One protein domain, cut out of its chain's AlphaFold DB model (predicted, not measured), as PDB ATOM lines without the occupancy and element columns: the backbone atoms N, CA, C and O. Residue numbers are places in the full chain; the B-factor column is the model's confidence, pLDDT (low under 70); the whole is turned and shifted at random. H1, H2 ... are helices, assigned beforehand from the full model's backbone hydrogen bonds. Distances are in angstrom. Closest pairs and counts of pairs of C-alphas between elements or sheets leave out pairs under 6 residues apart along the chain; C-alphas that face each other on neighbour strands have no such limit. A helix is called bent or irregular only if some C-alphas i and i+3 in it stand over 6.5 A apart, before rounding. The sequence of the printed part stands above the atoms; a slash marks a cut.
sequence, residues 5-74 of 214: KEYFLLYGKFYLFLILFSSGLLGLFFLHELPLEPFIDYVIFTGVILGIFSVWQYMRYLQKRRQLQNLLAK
ATOM      1  N   LYS A   5      53.057  11.713 100.063       67.56
ATOM      2  CA  LYS A   5      54.018  12.599  99.395       67.56
ATOM      3  C   LYS A   5      53.411  13.386  98.231       67.56
ATOM      4  O   LYS A   5      53.707  14.564  98.100       67.56
ATOM      5  N   GLU A   6      52.549  12.780  97.415       68.00
ATOM      6  CA  GLU A   6      51.935  13.465  96.265       68.00
ATOM      7  C   GLU A   6      50.910  14.510  96.703       68.00
ATOM      8  O   GLU A   6      50.854  15.595  96.132       68.00
ATOM      9  N   TYR A   7      50.134  14.209  97.749       70.31
ATOM     10  CA  TYR A   7      49.207  15.170  98.343       70.31
ATOM     11  C   TYR A   7      49.960  16.378  98.916       70.31
ATOM     12  O   TYR A   7      49.610  17.523  98.626       70.31
ATOM     13  N   PHE A   8      51.039  16.123  99.665       69.44
ATOM     14  CA  PHE A   8      51.914  17.178 100.172       69.44
ATOM     15  C   PHE A   8      52.623  17.949  99.052       69.44
ATOM     16  O   PHE A   8      52.808  19.149  99.196       69.44
ATOM     17  N   LEU A   9      52.968  17.332  97.919       71.00
ATOM     18  CA  LEU A   9      53.541  18.059  96.778       71.00
ATOM     19  C   LEU A   9      52.523  18.999  96.114       71.00
ATOM     20  O   LEU A   9      52.875  20.108  95.713       71.00
ATOM     21  N   LEU A  10      51.267  18.558  95.995       69.62
ATOM     22  CA  LEU A  10      50.212  19.307  95.313       69.62
ATOM     23  C   LEU A  10      49.724  20.505  96.143       69.62
ATOM     24  O   LEU A  10      49.516  21.588  95.602       69.62
ATOM     25  N   TYR A  11      49.566  20.315  97.457       74.56
ATOM     26  CA  TYR A  11      49.017  21.324  98.374       74.56
ATOM     27  C   TYR A  11      50.068  21.979  99.282       74.56
ATOM     28  O   TYR A  11      49.780  22.982  99.930       74.56
ATOM     29  N   GLY A  12      51.306  21.479  99.300       77.12
ATOM     30  CA  GLY A  12      52.395  21.976 100.150       77.12
ATOM     31  C   GLY A  12      52.768  23.430  99.898       77.12
ATOM     32  O   GLY A  12      53.166  24.116 100.831       77.12
ATOM     33  N   LYS A  13      52.565  23.936  98.673       80.81
ATOM     34  CA  LYS A  13      52.788  25.354  98.341       80.81
ATOM     35  C   LYS A  13      51.887  26.292  99.152       80.81
ATOM     36  O   LYS A  13      52.335  27.360  99.549       80.81
ATOM     37  N   PHE A  14      50.650  25.880  99.435       83.19
ATOM     38  CA  PHE A  14      49.714  26.658 100.248       83.19
ATOM     39  C   PHE A  14      50.142  26.692 101.722       83.19
ATOM     40  O   PHE A  14      50.199  27.763 102.321       83.19
ATOM     41  N   TYR A  15      50.536  25.543 102.285       83.50
ATOM     42  CA  TYR A  15      51.048  25.479 103.661       83.50
ATOM     43  C   TYR A  15      52.382  26.218 103.824       83.50
ATOM     44  O   TYR A  15      52.576  26.898 104.824       83.50
ATOM     45  N   LEU A  16      53.279  26.148 102.833       86.00
ATOM     46  CA  LEU A  16      54.528  26.917 102.824       86.00
ATOM     47  C   LEU A  16      54.275  28.424 102.819       86.00
ATOM     48  O   LEU A  16      54.901  29.143 103.592       86.00
ATOM     49  N   PHE A  17      53.351  28.899 101.980       86.88
ATOM     50  CA  PHE A  17      52.964  30.310 101.958       86.88
ATOM     51  C   PHE A  17      52.426  30.768 103.319       86.88
ATOM     52  O   PHE A  17      52.816  31.823 103.808       86.88
ATOM     53  N   LEU A  18      51.592  29.948 103.965       84.38
ATOM     54  CA  LEU A  18      51.062  30.245 105.295       84.38
ATOM     55  C   LEU A  18      52.147  30.266 106.373       84.38
ATOM     56  O   LEU A  18      52.169  31.190 107.174       84.38
ATOM     57  N   ILE A  19      53.076  29.307 106.367       87.00
ATOM     58  CA  ILE A  19      54.203  29.288 107.310       87.00
ATOM     59  C   ILE A  19      55.066  30.545 107.141       87.00
ATOM     60  O   ILE A  19      55.418  31.185 108.131       87.00
ATOM     61  N   LEU A  20      55.365  30.938 105.898       90.62
ATOM     62  CA  LEU A  20      56.102  32.168 105.606       90.62
ATOM     63  C   LEU A  20      55.341  33.407 106.098       90.62
ATOM     64  O   LEU A  20      55.927  34.262 106.761       90.62
ATOM     65  N   PHE A  21      54.033  33.478 105.851       88.25
ATOM     66  CA  PHE A  21      53.187  34.580 106.307       88.25
ATOM     67  C   PHE A  21      53.126  34.678 107.841       88.25
ATOM     68  O   PHE A  21      53.350  35.752 108.399       88.25
ATOM     69  N   SER A  22      52.914  33.557 108.536       87.38
ATOM     70  CA  SER A  22      52.918  33.497 110.004       87.38
ATOM     71  C   SER A  22      54.282  33.861 110.596       87.38
ATOM     72  O   SER A  22      54.332  34.521 111.631       87.38
ATOM     73  N   SER A  23      55.388  33.498 109.937       88.50
ATOM     74  CA  SER A  23      56.735  33.888 110.376       88.50
ATOM     75  C   SER A  23      56.989  35.397 110.252       88.50
ATOM     76  O   SER A  23      57.602  35.991 111.135       88.50
ATOM     77  N   GLY A  24      56.454  36.039 109.206       88.44
ATOM     78  CA  GLY A  24      56.514  37.494 109.043       88.44
ATOM     79  C   GLY A  24      55.702  38.235 110.107       88.44
ATOM     80  O   GLY A  24      56.180  39.218 110.673       88.44
ATOM     81  N   LEU A  25      54.508  37.729 110.440       87.31
ATOM     82  CA  LEU A  25      53.697  38.260 111.543       87.31
ATOM     83  C   LEU A  25      54.413  38.132 112.891       87.31
ATOM     84  O   LEU A  25      54.414  39.083 113.668       87.31
ATOM     85  N   LEU A  26      55.080  37.003 113.146       88.31
ATOM     86  CA  LEU A  26      55.886  36.815 114.355       88.31
ATOM     87  C   LEU A  26      57.015  37.854 114.450       88.31
ATOM     88  O   LEU A  26      57.220  38.442 115.510       88.31
ATOM     89  N   GLY A  27      57.704  38.135 113.338       87.38
ATOM     90  CA  GLY A  27      58.732  39.178 113.278       87.38
ATOM     91  C   GLY A  27      58.196  40.581 113.588       87.38
ATOM     92  O   GLY A  27      58.856  41.348 114.285       87.38
ATOM     93  N   LEU A  28      56.981  40.909 113.133       86.81
ATOM     94  CA  LEU A  28      56.323  42.189 113.433       86.81
ATOM     95  C   LEU A  28      55.941  42.332 114.910       86.81
ATOM     96  O   LEU A  28      56.111  43.417 115.466       86.81
ATOM     97  N   PHE A  29      55.442  41.260 115.533       87.62
ATOM     98  CA  PHE A  29      55.129  41.237 116.966       87.62
ATOM     99  C   PHE A  29      56.390  41.399 117.818       87.62
ATOM    100  O   PHE A  29      56.374  42.153 118.787       87.62
ATOM    101  N   PHE A  30      57.490  40.752 117.416       87.50
ATOM    102  CA  PHE A  30      58.784  40.886 118.083       87.50
ATOM    103  C   PHE A  30      59.357  42.306 117.960       87.50
ATOM    104  O   PHE A  30      59.860  42.847 118.938       87.50
ATOM    105  N   LEU A  31      59.243  42.933 116.784       90.19
ATOM    106  CA  LEU A  31      59.775  44.279 116.537       90.19
ATOM    107  C   LEU A  31      59.012  45.387 117.284       90.19
ATOM    108  O   LEU A  31      59.605  46.406 117.620       90.19
ATOM    109  N   HIS A  32      57.714  45.196 117.531       87.81
ATOM    110  CA  HIS A  32      56.864  46.157 118.246       87.81
ATOM    111  C   HIS A  32      56.699  45.843 119.743       87.81
ATOM    112  O   HIS A  32      55.856  46.466 120.385       87.81
ATOM    113  N   GLU A  33      57.449  44.874 120.286       86.31
ATOM    114  CA  GLU A  33      57.359  44.437 121.693       86.31
ATOM    115  C   GLU A  33      55.916  44.115 122.144       86.31
ATOM    116  O   GLU A  33      55.519  44.347 123.287       86.31
ATOM    117  N   LEU A  34      55.099  43.582 121.229       85.56
ATOM    118  CA  LEU A  34      53.705  43.249 121.510       85.56
ATOM    119  C   LEU A  34      53.607  41.950 122.329       85.56
ATOM    120  O   LEU A  34      54.427  41.043 122.151       85.56
ATOM    121  N   PRO A  35      52.575  41.802 123.182       87.06
ATOM    122  CA  PRO A  35      52.334  40.547 123.883       87.06
ATOM    123  C   PRO A  35      52.113  39.407 122.879       87.06
ATOM    124  O   PRO A  35      51.407  39.569 121.885       87.06
ATOM    125  N   LEU A  36      52.711  38.243 123.148       84.00
ATOM    126  CA  LEU A  36      52.622  37.063 122.274       84.00
ATOM    127  C   LEU A  36      51.314  36.273 122.443       84.00
ATOM    128  O   LEU A  36      51.011  35.423 121.609       84.00
ATOM    129  N   GLU A  37      50.530  36.550 123.488       86.75
ATOM    130  CA  GLU A  37      49.271  35.843 123.777       86.75
ATOM    131  C   GLU A  37      48.289  35.868 122.582       86.75
ATOM    132  O   GLU A  37      47.895  34.790 122.130       86.75
ATOM    133  N   PRO A  38      47.995  37.022 121.940       87.31
ATOM    134  CA  PRO A  38      47.083  37.067 120.793       87.31
ATOM    135  C   PRO A  38      47.634  36.358 119.547       87.31
ATOM    136  O   PRO A  38      46.876  35.896 118.694       87.31
ATOM    137  N   PHE A  39      48.962  36.270 119.419       87.50
ATOM    138  CA  PHE A  39      49.603  35.556 118.318       87.50
ATOM    139  C   PHE A  39      49.429  34.038 118.465       87.50
ATOM    140  O   PHE A  39      49.156  33.350 117.480       87.50
ATOM    141  N   ILE A  40      49.536  33.514 119.689       87.19
ATOM    142  CA  ILE A  40      49.309  32.092 119.974       87.19
ATOM    143  C   ILE A  40      47.854  31.718 119.667       87.19
ATOM    144  O   ILE A  40      47.618  30.735 118.961       87.19
ATOM    145  N   ASP A  41      46.892  32.537 120.100       87.75
ATOM    146  CA  ASP A  41      45.470  32.325 119.807       87.75
ATOM    147  C   ASP A  41      45.189  32.315 118.297       87.75
ATOM    148  O   ASP A  41      44.469  31.447 117.793       87.75
ATOM    149  N   TYR A  42      45.822  33.222 117.545       89.19
ATOM    150  CA  TYR A  42      45.752  33.248 116.084       89.19
ATOM    151  C   TYR A  42      46.278  31.950 115.449       89.19
ATOM    152  O   TYR A  42      45.610  31.370 114.585       89.19
ATOM    153  N   VAL A  43      47.450  31.464 115.869       88.50
ATOM    154  CA  VAL A  43      48.051  30.230 115.326       88.50
ATOM    155  C   VAL A  43      47.183  29.010 115.641       88.50
ATOM    156  O   VAL A  43      46.974  28.166 114.768       88.50
ATOM    157  N   ILE A  44      46.628  28.922 116.853       90.25
ATOM    158  CA  ILE A  44      45.741  27.819 117.246       90.25
ATOM    159  C   ILE A  44      44.456  27.849 116.414       90.25
ATOM    160  O   ILE A  44      44.083  26.838 115.815       90.25
ATOM    161  N   PHE A  45      43.795  29.005 116.321       90.25
ATOM    162  CA  PHE A  45      42.534  29.145 115.593       90.25
ATOM    163  C   PHE A  45      42.694  28.836 114.099       90.25
ATOM    164  O   PHE A  45      41.933  28.052 113.526       90.25
ATOM    165  N   THR A  46      43.730  29.394 113.468       87.94
ATOM    166  CA  THR A  46      44.036  29.118 112.058       87.94
ATOM    167  C   THR A  46      44.444  27.661 111.834       87.94
ATOM    168  O   THR A  46      43.991  27.046 110.868       87.94
ATOM    169  N   GLY A  47      45.215  27.065 112.748       87.56
ATOM    170  CA  GLY A  47      45.604  25.656 112.706       87.56
ATOM    171  C   GLY A  47      44.411  24.696 112.740       87.56
ATOM    172  O   GLY A  47      44.371  23.746 111.957       87.56
ATOM    173  N   VAL A  48      43.405  24.959 113.580       91.00
ATOM    174  CA  VAL A  48      42.185  24.133 113.662       91.00
ATOM    175  C   VAL A  48      41.381  24.194 112.362       91.00
ATOM    176  O   VAL A  48      41.003  23.151 111.822       91.00
ATOM    177  N   ILE A  49      41.165  25.395 111.814       88.81
ATOM    178  CA  ILE A  49      40.438  25.579 110.545       88.81
ATOM    179  C   ILE A  49      41.161  24.858 109.403       88.81
ATOM    180  O   ILE A  49      40.539  24.129 108.624       88.81
ATOM    181  N   LEU A  50      42.483  25.015 109.329       86.75
ATOM    182  CA  LEU A  50      43.305  24.340 108.331       86.75
ATOM    183  C   LEU A  50      43.277  22.826 108.506       86.75
ATOM    184  O   LEU A  50      43.179  22.116 107.510       86.75
ATOM    185  N   GLY A  51      43.315  22.321 109.739       87.06
ATOM    186  CA  GLY A  51      43.212  20.893 110.031       87.06
ATOM    187  C   GLY A  51      41.914  20.292 109.490       87.06
ATOM    188  O   GLY A  51      41.948  19.304 108.753       87.06
ATOM    189  N   ILE A  52      40.775  20.935 109.761       89.81
ATOM    190  CA  ILE A  52      39.461  20.498 109.263       89.81
ATOM    191  C   ILE A  52      39.418  20.537 107.728       89.81
ATOM    192  O   ILE A  52      39.014  19.558 107.090       89.81
ATOM    193  N   PHE A  53      39.884  21.631 107.121       87.25
ATOM    194  CA  PHE A  53      39.940  21.772 105.664       87.25
ATOM    195  C   PHE A  53      40.843  20.713 105.011       87.25
ATOM    196  O   PHE A  53      40.468  20.108 104.003       87.25
ATOM    197  N   SER A  54      41.994  20.425 105.624       83.69
ATOM    198  CA  SER A  54      42.956  19.411 105.178       83.69
ATOM    199  C   SER A  54      42.350  18.016 105.189       83.69
ATOM    200  O   SER A  54      42.467  17.284 104.208       83.69
ATOM    201  N   VAL A  55      41.677  17.640 106.281       87.00
ATOM    202  CA  VAL A  55      41.027  16.329 106.412       87.00
ATOM    203  C   VAL A  55      39.934  16.173 105.357       87.00
ATOM    204  O   VAL A  55      39.880  15.152 104.667       87.00
ATOM    205  N   TRP A  56      39.105  17.200 105.160       88.06
ATOM    206  CA  TRP A  56      38.063  17.190 104.133       88.06
ATOM    207  C   TRP A  56      38.636  17.051 102.715       88.06
ATOM    208  O   TRP A  56      38.170  16.223 101.922       88.06
ATOM    209  N   GLN A  57      39.683  17.815 102.392       84.50
ATOM    210  CA  GLN A  57      40.352  17.766 101.094       84.50
ATOM    211  C   GLN A  57      41.040  16.413 100.856       84.50
ATOM    212  O   GLN A  57      40.934  15.858  99.758       84.50
ATOM    213  N   TYR A  58      41.667  15.844 101.887       82.62
ATOM    214  CA  TYR A  58      42.313  14.536 101.833       82.62
ATOM    215  C   TYR A  58      41.310  13.397 101.619       82.62
ATOM    216  O   TYR A  58      41.493  12.585 100.708       82.62
ATOM    217  N   MET A  59      40.203  13.367 102.374       84.56
ATOM    218  CA  MET A  59      39.135  12.375 102.171       84.56
ATOM    219  C   MET A  59      38.607  12.412 100.733       84.56
ATOM    220  O   MET A  59      38.450  11.380 100.077       84.56
ATOM    221  N   ARG A  60      38.404  13.617 100.198       81.44
ATOM    222  CA  ARG A  60      37.960  13.820  98.819       81.44
ATOM    223  C   ARG A  60      38.993  13.389  97.777       81.44
ATOM    224  O   ARG A  60      38.614  12.839  96.743       81.44
ATOM    225  N   TYR A  61      40.277  13.647  98.017       83.44
ATOM    226  CA  TYR A  61      41.364  13.184  97.153       83.44
ATOM    227  C   TYR A  61      41.391  11.654  97.083       83.44
ATOM    228  O   TYR A  61      41.448  11.089  95.988       83.44
ATOM    229  N   LEU A  62      41.261  10.983  98.231       81.50
ATOM    230  CA  LEU A  62      41.200   9.523  98.301       81.50
ATOM    231  C   LEU A  62      40.012   8.961  97.521       81.50
ATOM    232  O   LEU A  62      40.182   8.001  96.770       81.50
ATOM    233  N   GLN A  63      38.828   9.560  97.649       82.38
ATOM    234  CA  GLN A  63      37.644   9.116  96.911       82.38
ATOM    235  C   GLN A  63      37.851   9.215  95.392       82.38
ATOM    236  O   GLN A  63      37.603   8.243  94.677       82.38
ATOM    237  N   LYS A  64      38.388  10.344  94.905       82.12
ATOM    238  CA  LYS A  64      38.687  10.554  93.478       82.12
ATOM    239  C   LYS A  64      39.738   9.565  92.964       82.12
ATOM    240  O   LYS A  64      39.558   8.960  91.910       82.12
ATOM    241  N   ARG A  65      40.815   9.353  93.728       80.88
ATOM    242  CA  ARG A  65      41.868   8.371  93.413       80.88
ATOM    243  C   ARG A  65      41.310   6.952  93.326       80.88
ATOM    244  O   ARG A  65      41.636   6.256  92.372       80.88
ATOM    245  N   ARG A  66      40.457   6.540  94.268       81.06
ATOM    246  CA  ARG A  66      39.808   5.218  94.249       81.06
ATOM    247  C   ARG A  66      38.925   5.042  93.014       81.06
ATOM    248  O   ARG A  66      39.027   4.023  92.345       81.06
ATOM    249  N   GLN A  67      38.116   6.045  92.672       80.38
ATOM    250  CA  GLN A  67      37.284   6.011  91.462       80.38
ATOM    251  C   GLN A  67      38.133   5.867  90.192       80.38
ATOM    252  O   GLN A  67      37.851   5.006  89.364       80.38
ATOM    253  N   LEU A  68      39.217   6.639  90.071       81.38
ATOM    254  CA  LEU A  68      40.136   6.543  88.933       81.38
ATOM    255  C   LEU A  68      40.870   5.197  88.881       81.38
ATOM    256  O   LEU A  68      40.988   4.617  87.809       81.38
ATOM    257  N   GLN A  69      41.326   4.664  90.017       80.00
ATOM    258  CA  GLN A  69      41.957   3.341  90.075       80.00
ATOM    259  C   GLN A  69      40.991   2.227  89.672       80.00
ATOM    260  O   GLN A  69      41.389   1.326  88.942       80.00
ATOM    261  N   ASN A  70      39.723   2.316  90.072       79.19
ATOM    262  CA  ASN A  70      38.699   1.361  89.655       79.19
ATOM    263  C   ASN A  70      38.439   1.420  88.144       79.19
ATOM    264  O   ASN A  70      38.169   0.388  87.534       79.19
ATOM    265  N   LEU A  71      38.528   2.605  87.529       76.75
ATOM    266  CA  LEU A  71      38.427   2.759  86.077       76.75
ATOM    267  C   LEU A  71      39.675   2.230  85.356       76.75
ATOM    268  O   LEU A  71      39.535   1.541  84.355       76.75
ATOM    269  N   LEU A  72      40.875   2.485  85.885       76.25
ATOM    270  CA  LEU A  72      42.136   1.981  85.324       76.25
ATOM    271  C   LEU A  72      42.298   0.462  85.473       76.25
ATOM    272  O   LEU A  72      42.929  -0.172  84.636       76.25
ATOM    273  N   ALA A  73      41.729  -0.131  86.525       73.56
ATOM    274  CA  ALA A  73      41.727  -1.577  86.723       73.56
ATOM    275  C   ALA A  73      40.816  -2.308  85.721       73.56
ATOM    276  O   ALA A  73      40.978  -3.509  85.502       73.56
ATOM    277  N   LYS A  74      39.859  -1.607  85.096       73.19
ATOM    278  CA  LYS A  74      39.044  -2.186  84.026       73.19
ATOM    279  C   LYS A  74      39.876  -2.270  82.750       73.19
ATOM    280  O   LYS A  74      40.307  -1.265  82.199       73.19
TER     281      LYS A  74
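What this domain is: This is residues 5 to 74 of the 214 residues of the protein "Signal transduction histidine kinase" of Enterococcus sp. HSIEG1 (UniProt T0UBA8). This is a long, open helical hairpin: the longer helix H2 runs beside H1 in the opposite direction, and the two come close near the tight link that joins them at one end. At the other end residues 63 to 74, of which 63 to 72 belong to H2, stick out free and add to the length, while H1 has a kink near residue 12. The printed part has 70 residues with two named helices, H1 then H2, and no named strand; its class is all helix. The whole is extended, with a radius of gyration of the C-alphas of 17.7 A, and spans 63 by 18 by 11 A.

How they stand to each other: Begin with H2, residues 37 to 72, the longest helix, and look from it to H1, residues 5 to 31. They only just touch, with 3 pairs of C-alphas within 8 A; the closest C-alphas are those of Leu 26 and Phe 39, 7.5 A apart. Their centres are 15.6 A apart. They form a helical hairpin and run opposite ways at a shallow tilt of 9 degrees. H1 is irregular, with C-alphas 10 and 13 standing 7.2 A apart, and has a kink of 57 degrees near residue 12; its line is a rough one. In H2 every O i to N i+4 pair is within hydrogen-bond range; in H1 20 of 23 are.

Where its parts are: Find C-alpha 37 at (49.271, 35.843, 123.777); from there H2 runs 51.7 A to C-alpha 72 at (42.136, 1.981, 85.324). H1 begins at C-alpha 5, at (54.018, 12.599, 99.395), and ends at C-alpha 31, 36.5 A away.

The domain as a whole: The two C-alphas farthest apart are those of Glu 33 and Lys 74, at 62.7 A. Without residues 63 to 74, the body of 58 residues spans 45 by 18 by 11 A. The printed part has no cut, and its one link between helices, of 5 residues, is tight. The mean pLDDT of the printed part is 83.6; look for values under 70 at residues 5 to 6, 8 and 10.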